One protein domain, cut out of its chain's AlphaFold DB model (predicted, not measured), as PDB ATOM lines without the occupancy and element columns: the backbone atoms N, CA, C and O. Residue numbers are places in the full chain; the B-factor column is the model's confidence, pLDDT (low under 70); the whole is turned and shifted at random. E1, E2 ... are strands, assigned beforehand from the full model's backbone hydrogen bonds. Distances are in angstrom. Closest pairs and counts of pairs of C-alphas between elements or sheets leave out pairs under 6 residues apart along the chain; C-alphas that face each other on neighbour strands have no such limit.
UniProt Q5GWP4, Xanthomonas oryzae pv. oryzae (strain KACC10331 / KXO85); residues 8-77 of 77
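Overview. This is residues 8 to 77 of the 77 residues of a protein of Xanthomonas oryzae pv. oryzae (strain KACC10331 / KXO85) (UniProt Q5GWP4). With little regular structure, a loop-rich lobe round a small sheet of E1, E2 and E3 is joined by a tight link to a separate hairpin, E4 and E5. The printed part has 70 residues, no named helix and strands E1 to E5 in chain order; the class is all strand, with 23 residues in named elements. Sheet E1 E2 E3 is parallel. The whole is loose, radius of gyration of the C-alphas 14.7 A, spanning 42 by 28 by 17 A.

Along the chain. E1, residues 8 to 11, begins at C-alpha 8 (54.412, 34.025, 24.319). E2, residues 28 to 34, is 19.1 A long from first to last C-alpha. E3 is residues 52 to 55, E4 61 to 64, and E5 73 to 76, ending at C-alpha 76 (42.040, 53.345, 29.103).

Arrangement. E1 and E2 are parallel at 40 degrees, N 9 and O 29 being 3.0 A apart, within hydrogen-bond range. E2 and E3 are parallel at 39 degrees, with N 32 and O 52 within range at 2.8 A. The hairpin E4 and E5 is antiparallel at 135 degrees, with N 63 and O 74 within range at 2.7 A. E4 and E5 are apart from E1, E2 and E3.

Size, cuts and confidence. The farthest C-alphas, of Ala 48 and Thr 69, are 42.5 A apart. The printed part has no cut; links E1 to E2 and E2 to E3 are long. pLDDT is under 70 in 27 residues, among them 63 to 77.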
ATOM      1  N   VAL A   8      55.777  33.705  24.742       77.31
ATOM      2  CA  VAL A   8      54.412  34.025  24.319       77.31
ATOM      3  C   VAL A   8      54.472  35.271  23.451       77.31
ATOM      4  O   VAL A   8      55.090  36.263  23.845       77.31
ATOM      5  N   VAL A   9      53.859  35.222  22.270       80.12
ATOM      6  CA  VAL A   9      53.926  36.308  21.283       80.12
ATOM      7  C   VAL A   9      52.522  36.765  20.924       80.12
ATOM      8  O   VAL A   9      51.662  35.961  20.569       80.12
ATOM      9  N   ALA A  10      52.299  38.078  20.997       77.25
ATOM     10  CA  ALA A  10      51.050  38.694  20.575       77.25
ATOM     11  C   ALA A  10      51.017  38.850  19.050       77.25
ATOM     12  O   ALA A  10      51.921  39.438  18.451       77.25
ATOM     13  N   CYS A  11      49.954  38.355  18.419       73.56
ATOM     14  CA  CYS A  11      49.830  38.338  16.970       73.56
ATOM     15  C   CYS A  11      48.816  39.397  16.492       73.56
ATOM     16  O   CYS A  11      47.625  39.119  16.357       73.56
ATOM     17  N   ILE A  12      49.301  40.622  16.244       74.38
ATOM     18  CA  ILE A  12      48.482  41.835  16.007       74.38
ATOM     19  C   ILE A  12      48.716  42.522  14.645       74.38
ATOM     20  O   ILE A  12      48.419  43.704  14.486       74.38
ATOM     21  N   SER A  13      49.287  41.822  13.667       75.75
ATOM     22  CA  SER A  13      49.687  42.389  12.371       75.75
ATOM     23  C   SER A  13      48.739  42.079  11.202       75.75
ATOM     24  O   SER A  13      49.098  42.337  10.056       75.75
ATOM     25  N   ALA A  14      47.534  41.557  11.455       78.38
ATOM     26  CA  ALA A  14      46.541  41.168  10.443       78.38
ATOM     27  C   ALA A  14      47.085  40.254   9.326       78.38
ATOM     28  O   ALA A  14      46.567  40.259   8.210       78.38
ATOM     29  N   ALA A  15      48.134  39.482   9.607       76.06
ATOM     30  CA  ALA A  15      48.852  38.690   8.614       76.06
ATOM     31  C   ALA A  15      48.863  37.198   8.975       76.06
ATOM     32  O   ALA A  15      48.450  36.801  10.066       76.06
ATOM     33  N   ASN A  16      49.304  36.352   8.038       76.56
ATOM     34  CA  ASN A  16      49.379  34.917   8.282       76.56
ATOM     35  C   ASN A  16      50.549  34.593   9.223       76.56
ATOM     36  O   ASN A  16      51.685  34.978   8.935       76.56
ATOM     37  N   VAL A  17      50.279  33.886  10.325       76.56
ATOM     38  CA  VAL A  17      51.282  33.555  11.357       76.56
ATOM     39  C   VAL A  17      52.496  32.835  10.781       76.56
ATOM     40  O   VAL A  17      53.602  33.101  11.231       76.56
ATOM     41  N   SER A  18      52.322  32.047   9.719       73.44
ATOM     42  CA  SER A  18      53.402  31.288   9.076       73.44
ATOM     43  C   SER A  18      54.571  32.135   8.574       73.44
ATOM     44  O   SER A  18      55.709  31.672   8.516       73.44
ATOM     45  N   GLY A  19      54.308  33.402   8.242       74.12
ATOM     46  CA  GLY A  19      55.334  34.351   7.805       74.12
ATOM     47  C   GLY A  19      55.889  35.249   8.913       74.12
ATOM     48  O   GLY A  19      56.681  36.141   8.612       74.12
ATOM     49  N   LEU A  20      55.456  35.085  10.167       71.00
ATOM     50  CA  LEU A  20      55.696  36.053  11.240       71.00
ATOM     51  C   LEU A  20      56.562  35.452  12.339       71.00
ATOM     52  O   LEU A  20      56.090  34.769  13.245       71.00
ATOM     53  N   LEU A  21      57.845  35.786  12.281       74.75
ATOM     54  CA  LEU A  21      58.794  35.520  13.354       74.75
ATOM     55  C   LEU A  21      58.568  36.518  14.501       74.75
ATOM     56  O   LEU A  21      58.348  37.701  14.236       74.75
ATOM     57  N   PRO A  22      58.647  36.091  15.774       69.19
ATOM     58  CA  PRO A  22      58.992  34.749  16.255       69.19
ATOM     59  C   PRO A  22      57.786  33.811  16.482       69.19
ATOM     60  O   PRO A  22      57.961  32.746  17.061       69.19
ATOM     61  N   ALA A  23      56.571  34.176  16.061       60.53
ATOM     62  CA  ALA A  23      55.350  33.402  16.327       60.53
ATOM     63  C   ALA A  23      55.261  32.067  15.557       60.53
ATOM     64  O   ALA A  23      54.575  31.164  16.013       60.53
ATOM     65  N   ASN A  24      55.973  31.920  14.436       67.88
ATOM     66  CA  ASN A  24      56.062  30.678  13.652       67.88
ATOM     67  C   ASN A  24      57.179  29.714  14.108       67.88
ATOM     68  O   ASN A  24      57.456  28.711  13.451       67.88
ATOM     69  N   CYS A  25      57.898  30.023  15.192       72.31
ATOM     70  CA  CYS A  25      58.942  29.139  15.703       72.31
ATOM     71  C   CYS A  25      58.358  28.044  16.605       72.31
ATOM     72  O   CYS A  25      57.518  28.305  17.464       72.31
ATOM     73  N   ALA A  26      58.888  26.822  16.492       66.12
ATOM     74  CA  ALA A  26      58.602  25.759  17.453       66.12
ATOM     75  C   ALA A  26      58.950  26.222  18.883       66.12
ATOM     76  O   ALA A  26      59.971  26.882  19.084       66.12
ATOM     77  N   ASN A  27      58.118  25.850  19.866       69.19
ATOM     78  CA  ASN A  27      58.173  26.293  21.272       69.19
ATOM     79  C   ASN A  27      57.720  27.741  21.566       69.19
ATOM     80  O   ASN A  27      57.910  28.203  22.695       69.19
ATOM     81  N   VAL A  28      57.090  28.434  20.616       76.88
ATOM     82  CA  VAL A  28      56.445  29.733  20.853       76.88
ATOM     83  C   VAL A  28      54.934  29.557  20.896       76.88
ATOM     84  O   VAL A  28      54.382  28.850  20.068       76.88
ATOM     85  N   ILE A  29      54.282  30.191  21.871       77.94
ATOM     86  CA  ILE A  29      52.821  30.225  21.977       77.94
ATOM     87  C   ILE A  29      52.332  31.481  21.255       77.94
ATOM     88  O   ILE A  29      52.548  32.603  21.738       77.94
ATOM     89  N   ALA A  30      51.685  31.299  20.108       80.62
ATOM     90  CA  ALA A  30      51.110  32.388  19.326       80.62
ATOM     91  C   ALA A  30      49.694  32.730  19.822       80.62
ATOM     92  O   ALA A  30      48.796  31.883  19.825       80.62
ATOM     93  N   VAL A  31      49.487  33.986  20.233       80.88
ATOM     94  CA  VAL A  31      48.214  34.465  20.790       80.88
ATOM     95  C   VAL A  31      47.483  35.353  19.781       80.88
ATOM     96  O   VAL A  31      47.935  36.462  19.479       80.88
ATOM     97  N   ALA A  32      46.330  34.895  19.289       80.94
ATOM     98  CA  ALA A  32      45.410  35.705  18.488       80.94
ATOM     99  C   ALA A  32      44.566  36.640  19.365       80.94
ATOM    100  O   ALA A  32      44.204  36.299  20.491       80.94
ATOM    101  N   ALA A  33      44.201  37.803  18.822       78.25
ATOM    102  CA  ALA A  33      43.320  38.766  19.469       78.25
ATOM    103  C   ALA A  33      41.863  38.598  19.002       78.25
ATOM    104  O   ALA A  33      41.553  38.651  17.807       78.25
ATOM    105  N   THR A  34      40.944  38.467  19.953       78.44
ATOM    106  CA  THR A  34      39.497  38.466  19.707       78.44
ATOM    107  C   THR A  34      38.851  39.739  20.235       78.44
ATOM    108  O   THR A  34      39.311  40.351  21.202       78.44
ATOM    109  N   THR A  35      37.768  40.154  19.592       75.69
ATOM    110  CA  THR A  35      36.910  41.237  20.057       75.69
ATOM    111  C   THR A  35      35.992  40.759  21.176       75.69
ATOM    112  O   THR A  35      35.836  39.560  21.410       75.69
ATOM    113  N   SER A  36      35.334  41.700  21.851       69.19
ATOM    114  CA  SER A  36      34.358  41.425  22.916       69.19
ATOM    115  C   SER A  36      33.147  40.607  22.434       69.19
ATOM    116  O   SER A  36      32.446  40.012  23.242       69.19
ATOM    117  N   ALA A  37      32.921  40.541  21.116       71.56
ATOM    118  CA  ALA A  37      31.900  39.706  20.483       71.56
ATOM    119  C   ALA A  37      32.375  38.263  20.203       71.56
ATOM    120  O   ALA A  37      31.670  37.502  19.546       71.56
ATOM    121  N   GLY A  38      33.592  37.893  20.624       67.12
ATOM    122  CA  GLY A  38      34.208  36.596  20.315       67.12
ATOM    123  C   GLY A  38      34.665  36.455  18.858       67.12
ATOM    124  O   GLY A  38      35.184  35.412  18.472       67.12
ATOM    125  N   ALA A  39      34.505  37.500  18.041       75.38
ATOM    126  CA  ALA A  39      35.004  37.523  16.675       75.38
ATOM    127  C   ALA A  39      36.508  37.818  16.665       75.38
ATOM    128  O   ALA A  39      37.021  38.539  17.516       75.38
ATOM    129  N   LYS A  40      37.235  37.308  15.673       76.06
ATOM    130  CA  LYS A  40      38.639  37.675  15.460       76.06
ATOM    131  C   LYS A  40      38.755  39.194  15.264       76.06
ATOM    132  O   LYS A  40      38.053  39.760  14.425       76.06
ATOM    133  N   ALA A  41      39.662  39.849  15.985       73.88
ATOM    134  CA  ALA A  41      39.925  41.272  15.787       73.88
ATOM    135  C   ALA A  41      40.481  41.534  14.374       73.88
ATOM    136  O   ALA A  41      41.219  40.712  13.817       73.88
ATOM    137  N   SER A  42      40.145  42.682  13.778       73.38
ATOM    138  CA  SER A  42      40.571  43.025  12.410       73.38
ATOM    139  C   SER A  42      42.095  43.064  12.262       73.38
ATOM    140  O   SER A  42      42.616  42.695  11.216       73.38
ATOM    141  N   TYR A  43      42.799  43.433  13.334       74.75
ATOM    142  CA  TYR A  43      44.258  43.449  13.418       74.75
ATOM    143  C   TYR A  43      44.870  42.112  13.869       74.75
ATOM    144  O   TYR A  43      46.081  41.962  13.829       74.75
ATOM    145  N   SER A  44      44.087  41.118  14.296       75.19
ATOM    146  CA  SER A  44      44.656  39.832  14.715       75.19
ATOM    147  C   SER A  44      45.203  39.055  13.524       75.19
ATOM    148  O   SER A  44      44.554  38.980  12.473       75.19
ATOM    149  N   ASN A  45      46.339  38.392  13.721       75.19
ATOM    150  CA  ASN A  45      46.848  37.417  12.758       75.19
ATOM    151  C   ASN A  45      45.931  36.197  12.680       75.19
ATOM    152  O   ASN A  45      45.068  35.983  13.539       75.19
ATOM    153  N   PHE A  46      46.116  35.414  11.624       76.56
ATOM    154  CA  PHE A  46      45.340  34.214  11.334       76.56
ATOM    155  C   PHE A  46      46.237  33.115  10.763       76.56
ATOM    156  O   PHE A  46      47.316  33.388  10.249       76.56
ATOM    157  N   GLY A  47      45.790  31.866  10.841       77.25
ATOM    158  CA  GLY A  47      46.546  30.712  10.356       77.25
ATOM    159  C   GLY A  47      46.467  29.541  11.327       77.25
ATOM    160  O   GLY A  47      45.990  29.693  12.448       77.25
ATOM    161  N   ALA A  48      46.923  28.373  10.875       75.44
ATOM    162  CA  ALA A  48      46.915  27.143  11.670       75.44
ATOM    163  C   ALA A  48      47.944  27.147  12.816       75.44
ATOM    164  O   ALA A  48      47.846  26.326  13.717       75.44
ATOM    165  N   GLU A  49      48.905  28.074  12.789       76.38
ATOM    166  CA  GLU A  49      49.948  28.241  13.810       76.38
ATOM    167  C   GLU A  49      49.520  29.148  14.981       76.38
ATOM    168  O   GLU A  49      50.353  29.520  15.794       76.38
ATOM    169  N   ILE A  50      48.241  29.539  15.085       78.19
ATOM    170  CA  ILE A  50      47.714  30.164  16.310       78.19
ATOM    171  C   ILE A  50      47.417  29.070  17.339       78.19
ATOM    172  O   ILE A  50      46.550  28.230  17.101       78.19
ATOM    173  N   ASP A  51      48.056  29.135  18.506       80.44
ATOM    174  CA  ASP A  51      47.813  28.187  19.601       80.44
ATOM    175  C   ASP A  51      46.609  28.577  20.464       80.44
ATOM    176  O   ASP A  51      45.834  27.724  20.901       80.44
ATOM    177  N   VAL A  52      46.453  29.872  20.754       80.12
ATOM    178  CA  VAL A  52      45.434  30.367  21.690       80.12
ATOM    179  C   VAL A  52      44.844  31.692  21.222       80.12
ATOM    180  O   VAL A  52      45.518  32.523  20.621       80.12
ATOM    181  N   SER A  53      43.557  31.902  21.499       80.19
ATOM    182  CA  SER A  53      42.868  33.176  21.268       80.19
ATOM    183  C   SER A  53      42.567  33.852  22.601       80.19
ATOM    184  O   SER A  53      42.046  33.209  23.512       80.19
ATOM    185  N   ALA A  54      42.891  35.138  22.716       77.56
ATOM    186  CA  ALA A  54      42.682  35.936  23.916       77.56
ATOM    187  C   ALA A  54      41.908  37.231  23.605       77.56
ATOM    188  O   ALA A  54      42.020  37.769  22.498       77.56
ATOM    189  N   PRO A  55      41.156  37.779  24.578       74.69
ATOM    190  CA  PRO A  55      40.509  39.077  24.434       74.69
ATOM    191  C   PRO A  55      41.551  40.175  24.184       74.69
ATOM    192  O   PRO A  55      42.427  40.404  25.013       74.69
ATOM    193  N   GLY A  56      41.454  40.853  23.042       69.50
ATOM    194  CA  GLY A  56      42.363  41.938  22.657       69.50
ATOM    195  C   GLY A  56      41.667  43.272  22.403       69.50
ATOM    196  O   GLY A  56      42.338  44.218  22.005       69.50
ATOM    197  N   SER A  57      40.346  43.352  22.587       68.19
ATOM    198  CA  SER A  57      39.545  44.561  22.366       68.19
ATOM    199  C   SER A  57      38.806  44.956  23.643       68.19
ATOM    200  O   SER A  57      38.098  44.126  24.220       68.19
ATOM    201  N   GLY A  58      38.967  46.215  24.062       64.56
ATOM    202  CA  GLY A  58      38.359  46.753  25.280       64.56
ATOM    203  C   GLY A  58      39.088  46.330  26.558       64.56
ATOM    204  O   GLY A  58      38.443  46.078  27.575       64.56
ATOM    205  N   ILE A  59      40.419  46.206  26.511       69.31
ATOM    206  CA  ILE A  59      41.223  45.750  27.652       69.31
ATOM    207  C   ILE A  59      41.703  46.964  28.440       69.31
ATOM    208  O   ILE A  59      42.712  47.582  28.106       69.31
ATOM    209  N   LEU A  60      40.972  47.286  29.510       70.50
ATOM    210  CA  LEU A  60      41.332  48.352  30.445       70.50
ATOM    211  C   LEU A  60      42.747  48.129  30.992       70.50
ATOM    212  O   LEU A  60      43.007  47.160  31.704       70.50
ATOM    213  N   SER A  61      43.646  49.051  30.673       65.12
ATOM    214  CA  SER A  61      45.037  49.062  31.114       65.12
ATOM    215  C   SER A  61      45.335  50.338  31.893       65.12
ATOM    216  O   SER A  61      44.736  51.388  31.653       65.12
ATOM    217  N   THR A  62      46.276  50.258  32.834       71.44
ATOM    218  CA  THR A  62      46.835  51.435  33.508       71.44
ATOM    219  C   THR A  62      47.744  52.169  32.533       71.44
ATOM    220  O   THR A  62      48.808  51.663  32.173       71.44
ATOM    221  N   LEU A  63      47.336  53.352  32.097       64.56
ATOM    222  CA  LEU A  63      48.164  54.238  31.304       64.56
ATOM    223  C   LEU A  63      48.885  55.221  32.222       64.56
ATOM    224  O   LEU A  63      48.369  55.693  33.237       64.56
ATOM    225  N   ASN A  64      50.113  55.532  31.836       63.84
ATOM    226  CA  ASN A  64      50.822  56.673  32.370       63.84
ATOM    227  C   ASN A  64      50.542  57.851  31.439       63.84
ATOM    228  O   ASN A  64      50.940  57.821  30.277       63.84
ATOM    229  N   SER A  65      49.845  58.878  31.930       64.31
ATOM    230  CA  SER A  65      49.538  60.065  31.120       64.31
ATOM    231  C   SER A  65      50.743  61.001  30.925       64.31
ATOM    232  O   SER A  65      50.597  62.089  30.365       64.31
ATOM    233  N   GLY A  66      51.920  60.625  31.424       62.62
ATOM    234  CA  GLY A  66      53.148  61.388  31.297       62.62
ATOM    235  C   GLY A  66      53.885  61.105  29.991       62.62
ATOM    236  O   GLY A  66      54.163  59.957  29.659       62.62
ATOM    237  N   THR A  67      54.230  62.160  29.254       62.16
ATOM    238  CA  THR A  67      54.956  62.060  27.976       62.16
ATOM    239  C   THR A  67      56.481  62.050  28.141       62.16
ATOM    240  O   THR A  67      57.182  61.622  27.229       62.16
ATOM    241  N   THR A  68      57.006  62.494  29.292       63.09
ATOM    242  CA  THR A  68      58.457  62.577  29.583       63.09
ATOM    243  C   THR A  68      58.846  62.259  31.038       63.09
ATOM    244  O   THR A  68      59.997  61.921  31.299       63.09
ATOM    245  N   THR A  69      57.910  62.312  31.990       62.00
ATOM    246  CA  THR A  69      58.049  61.874  33.395       62.00
ATOM    247  C   THR A  69      56.769  61.154  33.828       62.00
ATOM    248  O   THR A  69      55.736  61.398  33.208       62.00
ATOM    249  N   PRO A  70      56.771  60.274  34.853       58.53
ATOM    250  CA  PRO A  70      55.541  59.623  35.299       58.53
ATOM    251  C   PRO A  70      54.475  60.644  35.726       58.53
ATOM    252  O   PRO A  70      54.688  61.408  36.666       58.53
ATOM    253  N   GLY A  71      53.349  60.670  35.012       67.69
ATOM    254  CA  GLY A  71      52.187  61.509  35.305       67.69
ATOM    255  C   GLY A  71      51.181  60.817  36.229       67.69
ATOM    256  O   GLY A  71      51.488  59.822  36.886       67.69
ATOM    257  N   THR A  72      49.950  61.334  36.277       65.06
ATOM    258  CA  THR A  72      48.854  60.692  37.015       65.06
ATOM    259  C   THR A  72      48.500  59.331  36.399       65.06
ATOM    260  O   THR A  72      48.531  59.185  35.172       65.06
ATOM    261  N   PRO A  73      48.151  58.324  37.222       58.62
ATOM    262  CA  PRO A  73      47.641  57.057  36.715       58.62
ATOM    263  C   PRO A  73      46.297  57.297  36.020       58.62
ATOM    264  O   PRO A  73      45.363  57.828  36.624       58.62
ATOM    265  N   SER A  74      46.204  56.921  34.750       61.62
ATOM    266  CA  SER A  74      44.966  56.914  33.974       61.62
ATOM    267  C   SER A  74      44.596  55.479  33.601       61.62
ATOM    268  O   SER A  74      45.432  54.581  33.633       61.62
ATOM    269  N   TYR A  75      43.328  55.234  33.284       59.25
ATOM    270  CA  TYR A  75      42.855  53.932  32.812       59.25
ATOM    271  C   TYR A  75      42.220  54.125  31.436       59.25
ATOM    272  O   TYR A  75      41.375  55.007  31.281       59.25
ATOM    273  N   ALA A  76      42.629  53.335  30.445       58.69
ATOM    274  CA  ALA A  76      42.040  53.345  29.103       58.69
ATOM    275  C   ALA A  76      41.973  51.919  28.542       58.69
ATOM    276  O   ALA A  76      42.757  51.065  28.951       58.69
ATOM    277  N   SER A  77      41.013  51.660  27.653       55.50
ATOM    278  CA  SER A  77      40.684  50.340  27.088       55.50
ATOM    279  C   SER A  77      40.907  50.250  25.589       55.50
ATOM    280  O   SER A  77      40.666  51.295  24.943       55.50
TER     281      SER A  77